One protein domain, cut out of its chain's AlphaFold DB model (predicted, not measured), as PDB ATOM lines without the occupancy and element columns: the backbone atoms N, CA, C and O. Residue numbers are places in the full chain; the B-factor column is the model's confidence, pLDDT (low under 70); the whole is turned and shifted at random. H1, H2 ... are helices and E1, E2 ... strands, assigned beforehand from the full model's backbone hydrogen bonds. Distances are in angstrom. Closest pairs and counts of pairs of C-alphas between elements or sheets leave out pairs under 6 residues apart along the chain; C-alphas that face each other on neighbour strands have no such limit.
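AT A GLANCE: This is residues 528 to 539 and 554 to 608 of the 705 residues of the protein "DNA-directed DNA polymerase" of Gigaspora rosea (UniProt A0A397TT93). A small sheet of three strands, E1, E2 and E3, has one helix, H1, that only grazes it, with residues 557 to 565, and a single helical turn, H2, packs on H1 and leads straight into strand E3. The longest strand, E2, is shared by two short partners in a staggered pairing, E1 along its residues 577 to 579 and E3 along its residues 580 to 582. The printed part has 67 residues with two named helices and three named strands, in the order E1, H1, E2, H2, E3; the sheet's order is E1, E2, E3, antiparallel throughout. The class is mixed, helices and strands, with under half of the residues, 28, in named elements. The whole is compact, with a radius of gyration of the C-alphas of 12.0 A and spans of 34 by 25 by 21 A.

IN THESE COORDINATES: Begin with the strand E2, residues 577 to 582: find C-alpha 577 at (151.232, 207.042, 106.725) and follow it 16.2 A to C-alpha 582. Its partners are E1, residues 528 to 530, 7.2 A long, and E3, residues 596 to 598, 6.8 A long, which ends at C-alpha 598 at (149.417, 199.516, 114.879). The helix H1, residues 556 to 567, begins at C-alpha 556 at (160.872, 211.089, 118.402) and runs 16.1 A. The helix H2 is residues 592 to 595, 5.0 A long.

HOW THE PARTS SIT: Look first at E2, the inner strand, whose pairing is staggered. Over residues 577 to 579 it is antiparallel to the edge strand E1, at 133 degrees, with N 529 and O 578 within hydrogen-bond range at 3.0 A. Over residues 580 to 582 it is antiparallel to the edge strand E3, at 126 degrees, with N 581 and O 597 at 2.8 A. E1 and E3 are apart. H1 is on the sheet but only grazes it, with residues 557 to 565; its closest C-alphas to E3 are those of Phe 561 and Met 596, 6.3 A. H2 also only grazes the sheet. H1 and H2 touch, closest at the C-alphas of Met 557 and Gly 593, 4.1 A. In H1 every O i to N i+4 pair is within hydrogen-bond range; H2 is too short for one.

THE WHOLE: The two C-alphas farthest apart are those of Ser 539 and Asn 604, 39.5 A. Residues 540 to 553 are not printed; across this cut C-alphas 539 and 554 are 15.6 A apart. Of the links printed whole, H2 to E3 is tight, and H1 to E2 and E2 to H2 are short. The mean pLDDT of the printed part is 72.9, and 22 residues are under 70, among them 529 to 539.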
ATOM      1  N   ASN A 528     147.159 208.673 113.665       72.75
ATOM      2  CA  ASN A 528     148.022 208.436 112.502       72.75
ATOM      3  C   ASN A 528     149.366 209.161 112.607       72.75
ATOM      4  O   ASN A 528     149.463 210.247 113.182       72.75
ATOM      5  N   ALA A 529     150.403 208.552 112.036       64.38
ATOM      6  CA  ALA A 529     151.752 209.098 111.934       64.38
ATOM      7  C   ALA A 529     152.358 208.760 110.565       64.38
ATOM      8  O   ALA A 529     151.816 207.949 109.822       64.38
ATOM      9  N   LYS A 530     153.466 209.419 110.212       68.06
ATOM     10  CA  LYS A 530     154.226 209.152 108.984       68.06
ATOM     11  C   LYS A 530     155.639 208.707 109.354       68.06
ATOM     12  O   LYS A 530     156.250 209.341 110.216       68.06
ATOM     13  N   TYR A 531     156.127 207.665 108.693       69.81
ATOM     14  CA  TYR A 531     157.491 207.145 108.815       69.81
ATOM     15  C   TYR A 531     158.233 207.281 107.478       69.81
ATOM     16  O   TYR A 531     157.611 207.149 106.426       69.81
ATOM     17  N   ASN A 532     159.531 207.595 107.499       64.56
ATOM     18  CA  ASN A 532     160.387 207.655 106.318       64.56
ATOM     19  C   ASN A 532     161.703 206.878 106.551       64.56
ATOM     20  O   ASN A 532     162.585 207.291 107.301       64.56
ATOM     21  N   SER A 533     161.876 205.767 105.838       59.38
ATOM     22  CA  SER A 533     163.001 204.835 106.005       59.38
ATOM     23  C   SER A 533     164.378 205.399 105.626       59.38
ATOM     24  O   SER A 533     165.394 204.785 105.955       59.38
ATOM     25  N   THR A 534     164.451 206.562 104.969       54.06
ATOM     26  CA  THR A 534     165.727 207.188 104.573       54.06
ATOM     27  C   THR A 534     166.496 207.820 105.736       54.06
ATOM     28  O   THR A 534     167.640 208.237 105.558       54.06
ATOM     29  N   ASN A 535     165.908 207.897 106.932       54.38
ATOM     30  CA  ASN A 535     166.469 208.648 108.052       54.38
ATOM     31  C   ASN A 535     167.154 207.710 109.047       54.38
ATOM     32  O   ASN A 535     166.503 207.068 109.867       54.38
ATOM     33  N   LYS A 536     168.489 207.627 109.002       46.44
ATOM     34  CA  LYS A 536     169.272 206.926 110.034       46.44
ATOM     35  C   LYS A 536     169.761 207.908 111.106       46.44
ATOM     36  O   LYS A 536     170.131 209.032 110.762       46.44
ATOM     37  N   PRO A 537     169.815 207.511 112.391       40.34
ATOM     38  CA  PRO A 537     170.473 208.314 113.416       40.34
ATOM     39  C   PRO A 537     171.973 208.427 113.101       40.34
ATOM     40  O   PRO A 537     172.659 207.419 112.950       40.34
ATOM     41  N   VAL A 538     172.474 209.658 112.980       43.41
ATOM     42  CA  VAL A 538     173.887 209.957 112.688       43.41
ATOM     43  C   VAL A 538     174.625 210.189 114.007       43.41
ATOM     44  O   VAL A 538     174.134 210.927 114.863       43.41
ATOM     45  N   SER A 539     175.796 209.570 114.196       44.34
ATOM     46  CA  SER A 539     176.617 209.829 115.384       44.34
ATOM     47  C   SER A 539     177.183 211.256 115.348       44.34
ATOM     48  O   SER A 539     177.432 211.810 114.278       44.34
ATOM     49  N   GLU A 554     162.647 213.487 111.985       50.56
ATOM     50  CA  GLU A 554     161.548 212.581 112.307       50.56
ATOM     51  C   GLU A 554     161.043 212.754 113.744       50.56
ATOM     52  O   GLU A 554     161.758 213.177 114.653       50.56
ATOM     53  N   ASN A 555     159.764 212.440 113.956       59.09
ATOM     54  CA  ASN A 555     159.109 212.538 115.257       59.09
ATOM     55  C   ASN A 555     159.715 211.512 116.231       59.09
ATOM     56  O   ASN A 555     159.596 210.317 115.993       59.09
ATOM     57  N   LYS A 556     160.283 211.959 117.361       65.75
ATOM     58  CA  LYS A 556     160.872 211.089 118.402       65.75
ATOM     59  C   LYS A 556     159.935 209.963 118.861       65.75
ATOM     60  O   LYS A 556     160.398 208.871 119.142       65.75
ATOM     61  N   MET A 557     158.622 210.199 118.887       70.88
ATOM     62  CA  MET A 557     157.632 209.164 119.204       70.88
ATOM     63  C   MET A 557     157.590 208.058 118.138       70.88
ATOM     64  O   MET A 557     157.512 206.885 118.482       70.88
ATOM     65  N   VAL A 558     157.688 208.430 116.857       73.00
ATOM     66  CA  VAL A 558     157.782 207.490 115.731       73.00
ATOM     67  C   VAL A 558     159.139 206.796 115.752       73.00
ATOM     68  O   VAL A 558     159.179 205.589 115.609       73.00
ATOM     69  N   ILE A 559     160.235 207.506 116.032       72.25
ATOM     70  CA  ILE A 559     161.572 206.903 116.168       72.25
ATOM     71  C   ILE A 559     161.596 205.866 117.299       72.25
ATOM     72  O   ILE A 559     162.052 204.750 117.088       72.25
ATOM     73  N   ASP A 560     161.061 206.198 118.476       78.50
ATOM     74  CA  ASP A 560     160.972 205.281 119.617       78.50
ATOM     75  C   ASP A 560     160.057 204.079 119.308       78.50
ATOM     76  O   ASP A 560     160.317 202.964 119.766       78.50
ATOM     77  N   PHE A 561     158.998 204.287 118.519       84.44
ATOM     78  CA  PHE A 561     158.124 203.220 118.031       84.44
ATOM     79  C   PHE A 561     158.837 202.304 117.029       84.44
ATOM     80  O   PHE A 561     158.764 201.086 117.154       84.44
ATOM     81  N   ILE A 562     159.575 202.868 116.073       80.31
ATOM     82  CA  ILE A 562     160.377 202.115 115.103       80.31
ATOM     83  C   ILE A 562     161.505 201.359 115.811       80.31
ATOM     84  O   ILE A 562     161.755 200.201 115.495       80.31
ATOM     85  N   ALA A 563     162.143 201.965 116.815       80.06
ATOM     86  CA  ALA A 563     163.133 201.301 117.658       80.06
ATOM     87  C   ALA A 563     162.526 200.094 118.388       80.06
ATOM     88  O   ALA A 563     163.076 199.001 118.291       80.06
ATOM     89  N   LYS A 564     161.347 200.255 119.011       86.31
ATOM     90  CA  LYS A 564     160.582 199.140 119.598       86.31
ATOM     91  C   LYS A 564     160.300 198.046 118.563       86.31
ATOM     92  O   LYS A 564     160.563 196.880 118.820       86.31
ATOM     93  N   ARG A 565     159.797 198.400 117.378       83.69
ATOM     94  CA  ARG A 565     159.506 197.424 116.315       83.69
ATOM     95  C   ARG A 565     160.750 196.670 115.847       83.69
ATOM     96  O   ARG A 565     160.680 195.471 115.602       83.69
ATOM     97  N   ASN A 566     161.888 197.357 115.758       79.75
ATOM     98  CA  ASN A 566     163.170 196.749 115.412       79.75
ATOM     99  C   ASN A 566     163.651 195.770 116.493       79.75
ATOM    100  O   ASN A 566     164.126 194.692 116.142       79.75
ATOM    101  N   GLU A 567     163.505 196.121 117.775       82.00
ATOM    102  CA  GLU A 567     163.773 195.233 118.920       82.00
ATOM    103  C   GLU A 567     162.853 193.994 118.894       82.00
ATOM    104  O   GLU A 567     163.299 192.884 119.171       82.00
ATOM    105  N   GLU A 568     161.592 194.163 118.484       80.50
ATOM    106  CA  GLU A 568     160.597 193.089 118.325       80.50
ATOM    107  C   GLU A 568     160.759 192.266 117.029       80.50
ATOM    108  O   GLU A 568     159.981 191.344 116.786       80.50
ATOM    109  N   GLY A 569     161.734 192.593 116.173       77.38
ATOM    110  CA  GLY A 569     161.969 191.905 114.897       77.38
ATOM    111  C   GLY A 569     160.963 192.227 113.778       77.38
ATOM    112  O   GLY A 569     160.984 191.569 112.740       77.38
ATOM    113  N   LYS A 570     160.109 193.246 113.944       77.88
ATOM    114  CA  LYS A 570     159.017 193.628 113.026       77.88
ATOM    115  C   LYS A 570     159.387 194.813 112.123       77.88
ATOM    116  O   LYS A 570     159.028 195.963 112.384       77.88
ATOM    117  N   LYS A 571     160.151 194.541 111.061       68.62
ATOM    118  CA  LYS A 571     160.709 195.560 110.137       68.62
ATOM    119  C   LYS A 571     159.821 195.902 108.929       68.62
ATOM    120  O   LYS A 571     160.257 196.604 108.028       68.62
ATOM    121  N   ASP A 572     158.598 195.406 108.918       62.75
ATOM    122  CA  ASP A 572     157.604 195.397 107.838       62.75
ATOM    123  C   ASP A 572     156.809 196.705 107.662       62.75
ATOM    124  O   ASP A 572     155.867 196.756 106.876       62.75
ATOM    125  N   LEU A 573     157.152 197.777 108.386       71.44
ATOM    126  CA  LEU A 573     156.431 199.042 108.255       71.44
ATOM    127  C   LEU A 573     156.916 199.830 107.030       71.44
ATOM    128  O   LEU A 573     158.012 200.398 107.046       71.44
ATOM    129  N   GLU A 574     156.068 199.901 106.005       63.06
ATOM    130  CA  GLU A 574     156.327 200.675 104.788       63.06
ATOM    131  C   GLU A 574     156.516 202.186 105.080       63.06
ATOM    132  O   GLU A 574     155.891 202.714 106.012       63.06
ATOM    133  N   PRO A 575     157.352 202.917 104.309       57.41
ATOM    134  CA  PRO A 575     157.658 204.342 104.507       57.41
ATOM    135  C   PRO A 575     156.502 205.291 104.131       57.41
ATOM    136  O   PRO A 575     156.645 206.191 103.303       57.41
ATOM    137  N   GLU A 576     155.334 205.111 104.743       61.66
ATOM    138  CA  GLU A 576     154.125 205.884 104.465       61.66
ATOM    139  C   GLU A 576     153.365 206.273 105.749       61.66
ATOM    140  O   GLU A 576     153.909 206.296 106.861       61.66
ATOM    141  N   ARG A 577     152.110 206.719 105.598       62.19
ATOM    142  CA  ARG A 577     151.232 207.042 106.725       62.19
ATOM    143  C   ARG A 577     150.648 205.748 107.288       62.19
ATOM    144  O   ARG A 577     150.037 204.980 106.557       62.19
ATOM    145  N   PHE A 578     150.763 205.566 108.596       73.06
ATOM    146  CA  PHE A 578     150.235 204.408 109.309       73.06
ATOM    147  C   PHE A 578     149.326 204.838 110.462       73.06
ATOM    148  O   PHE A 578     149.442 205.951 110.988       73.06
ATOM    149  N   TYR A 579     148.420 203.942 110.852       77.06
ATOM    150  CA  TYR A 579     147.423 204.162 111.895       77.06
ATOM    151  C   TYR A 579     147.749 203.333 113.138       77.06
ATOM    152  O   TYR A 579     148.158 202.175 113.025       77.06
ATOM    153  N   TYR A 580     147.581 203.913 114.325       81.62
ATOM    154  CA  TYR A 580     147.982 203.288 115.584       81.62
ATOM    155  C   TYR A 580     147.101 203.691 116.775       81.62
ATOM    156  O   TYR A 580     146.489 204.759 116.787       81.62
ATOM    157  N   TYR A 581     147.105 202.851 117.808       80.69
ATOM    158  CA  TYR A 581     146.559 203.101 119.139       80.69
ATOM    159  C   TYR A 581     147.678 203.396 120.143       80.69
ATOM    160  O   TYR A 581     148.810 202.933 119.976       80.69
ATOM    161  N   ILE A 582     147.365 204.129 121.214       82.69
ATOM    162  CA  ILE A 582     148.195 204.173 122.424       82.69
ATOM    163  C   ILE A 582     147.626 203.183 123.433       82.69
ATOM    164  O   ILE A 582     146.496 203.338 123.901       82.69
ATOM    165  N   ILE A 583     148.422 202.175 123.772       85.25
ATOM    166  CA  ILE A 583     148.041 201.099 124.683       85.25
ATOM    167  C   ILE A 583     148.667 201.279 126.066       85.25
ATOM    168  O   ILE A 583     149.683 201.958 126.239       85.25
ATOM    169  N   THR A 584     148.056 200.671 127.076       82.94
ATOM    170  CA  THR A 584     148.596 200.643 128.435       82.94
ATOM    171  C   THR A 584     149.921 199.893 128.452       82.94
ATOM    172  O   THR A 584     150.067 198.870 127.788       82.94
ATOM    173  N   HIS A 585     150.866 200.367 129.259       82.69
ATOM    174  CA  HIS A 585     152.175 199.740 129.407       82.69
ATOM    175  C   HIS A 585     152.500 199.518 130.896       82.69
ATOM    176  O   HIS A 585     152.182 200.406 131.694       82.69
ATOM    177  N   PRO A 586     153.149 198.394 131.289       77.75
ATOM    178  CA  PRO A 586     153.455 198.081 132.693       77.75
ATOM    179  C   PRO A 586     154.224 199.195 133.412       77.75
ATOM    180  O   PRO A 586     153.970 199.499 134.571       77.75
ATOM    181  N   ASN A 587     155.135 199.848 132.689       78.31
ATOM    182  CA  ASN A 587     155.756 201.097 133.118       78.31
ATOM    183  C   ASN A 587     154.965 202.296 132.572       78.31
ATOM    184  O   ASN A 587     155.018 202.580 131.371       78.31
ATOM    185  N   SER A 588     154.264 203.009 133.454       65.44
ATOM    186  CA  SER A 588     153.440 204.176 133.117       65.44
ATOM    187  C   SER A 588     154.251 205.377 132.609       65.44
ATOM    188  O   SER A 588     153.712 206.159 131.822       65.44
ATOM    189  N   ASN A 589     155.535 205.468 132.984       68.06
ATOM    190  CA  ASN A 589     156.463 206.556 132.649       68.06
ATOM    191  C   ASN A 589     157.284 206.304 131.373       68.06
ATOM    192  O   ASN A 589     158.146 207.112 131.029       68.06
ATOM    193  N   ILE A 590     157.055 205.191 130.668       80.44
ATOM    194  CA  ILE A 590     157.778 204.900 129.427       80.44
ATOM    195  C   ILE A 590     157.420 205.904 128.319       80.44
ATOM    196  O   ILE A 590     156.291 206.402 128.254       80.44
ATOM    197  N   ASN A 591     158.368 206.159 127.411       77.56
ATOM    198  CA  ASN A 591     158.139 207.005 126.241       77.56
ATOM    199  C   ASN A 591     156.897 206.549 125.465       77.56
ATOM    200  O   ASN A 591     156.726 205.365 125.173       77.56
ATOM    201  N   ILE A 592     156.061 207.511 125.069       78.38
ATOM    202  CA  ILE A 592     154.775 207.256 124.398       78.38
ATOM    203  C   ILE A 592     154.956 206.443 123.108       78.38
ATOM    204  O   ILE A 592     154.107 205.619 122.796       78.38
ATOM    205  N   GLY A 593     156.085 206.597 122.403       80.00
ATOM    206  CA  GLY A 593     156.396 205.804 121.208       80.00
ATOM    207  C   GLY A 593     156.421 204.298 121.467       80.00
ATOM    208  O   GLY A 593     155.963 203.513 120.645       80.00
ATOM    209  N   ARG A 594     156.838 203.875 122.665       81.56
ATOM    210  CA  ARG A 594     156.809 202.458 123.059       81.56
ATOM    211  C   ARG A 594     155.409 201.963 123.440       81.56
ATOM    212  O   ARG A 594     155.149 200.762 123.388       81.56
ATOM    213  N   LYS A 595     154.488 202.880 123.751       85.69
ATOM    214  CA  LYS A 595     153.058 202.596 123.958       85.69
ATOM    215  C   LYS A 595     152.258 202.544 122.649       85.69
ATOM    216  O   LYS A 595     151.066 202.274 122.695       85.69
ATOM    217  N   MET A 596     152.869 202.822 121.495       86.94
ATOM    218  CA  MET A 596     152.187 202.736 120.201       86.94
ATOM    219  C   MET A 596     152.022 201.276 119.758       86.94
ATOM    220  O   MET A 596     152.945 200.465 119.907       86.94
ATOM    221  N   GLN A 597     150.858 200.973 119.187       85.88
ATOM    222  CA  GLN A 597     150.502 199.687 118.581       85.88
ATOM    223  C   GLN A 597     149.758 199.949 117.266       85.88
ATOM    224  O   GLN A 597     148.831 200.755 117.264       85.88
ATOM    225  N   LEU A 598     150.143 199.324 116.147       83.25
ATOM    226  CA  LEU A 598     149.417 199.516 114.879       83.25
ATOM    227  C   LEU A 598     147.978 199.027 115.006       83.25
ATOM    228  O   LEU A 598     147.723 198.036 115.687       83.25
ATOM    229  N   VAL A 599     147.059 199.670 114.285       82.25
ATOM    230  CA  VAL A 599     145.664 199.205 114.207       82.25
ATOM    231  C   VAL A 599     145.600 197.775 113.663       82.25
ATOM    232  O   VAL A 599     144.866 196.954 114.200       82.25
ATOM    233  N   SER A 600     146.424 197.454 112.663       78.19
ATOM    234  CA  SER A 600     146.530 196.111 112.076       78.19
ATOM    235  C   SER A 600     147.097 195.050 113.024       78.19
ATOM    236  O   SER A 600     146.890 193.863 112.800       78.19
ATOM    237  N   GLU A 601     147.809 195.453 114.078       82.25
ATOM    238  CA  GLU A 601     148.456 194.545 115.035       82.25
ATOM    239  C   GLU A 601     147.835 194.610 116.431       82.25
ATOM    240  O   GLU A 601     148.429 194.119 117.395       82.25
ATOM    241  N   PHE A 602     146.688 195.267 116.569       83.19
ATOM    242  CA  PHE A 602     146.008 195.403 117.844       83.19
ATOM    243  C   PHE A 602     145.417 194.053 118.265       83.19
ATOM    244  O   PHE A 602     144.611 193.465 117.542       83.19
ATOM    245  N   LYS A 603     145.834 193.535 119.422       80.31
ATOM    246  CA  LYS A 603     145.370 192.245 119.945       80.31
ATOM    247  C   LYS A 603     144.202 192.439 120.903       80.31
ATOM    248  O   LYS A 603     144.139 193.427 121.620       80.31
ATOM    249  N   ASN A 604     143.359 191.418 121.042       71.12
ATOM    250  CA  ASN A 604     142.281 191.407 122.045       71.12
ATOM    251  C   ASN A 604     142.793 191.519 123.498       71.12
ATOM    252  O   ASN A 604     142.029 191.838 124.402       71.12
ATOM    253  N   THR A 605     144.079 191.239 123.735       76.25
ATOM    254  CA  THR A 605     144.749 191.412 125.033       76.25
ATOM    255  C   THR A 605     145.227 192.843 125.284       76.25
ATOM    256  O   THR A 605     145.552 193.179 126.424       76.25
ATOM    257  N   ASP A 606     145.311 193.672 124.243       80.38
ATOM    258  CA  ASP A 606     145.800 195.041 124.342       80.38
ATOM    259  C   ASP A 606     144.701 195.946 124.898       80.38
ATOM    260  O   ASP A 606     143.550 195.918 124.463       80.38
ATOM    261  N   LYS A 607     145.057 196.784 125.872       81.56
ATOM    262  CA  LYS A 607     144.130 197.757 126.457       81.56
ATOM    263  C   LYS A 607     144.538 199.159 126.051       81.56
ATOM    264  O   LYS A 607     145.699 199.528 126.188       81.56
ATOM    265  N   ILE A 608     143.584 199.956 125.581       80.44
ATOM    266  CA  ILE A 608     143.814 201.363 125.238       80.44
ATOM    267  C   ILE A 608     144.145 202.151 126.513       80.44
ATOM    268  O   ILE A 608     143.447 202.036 127.523       80.44
TER     269      ILE A 608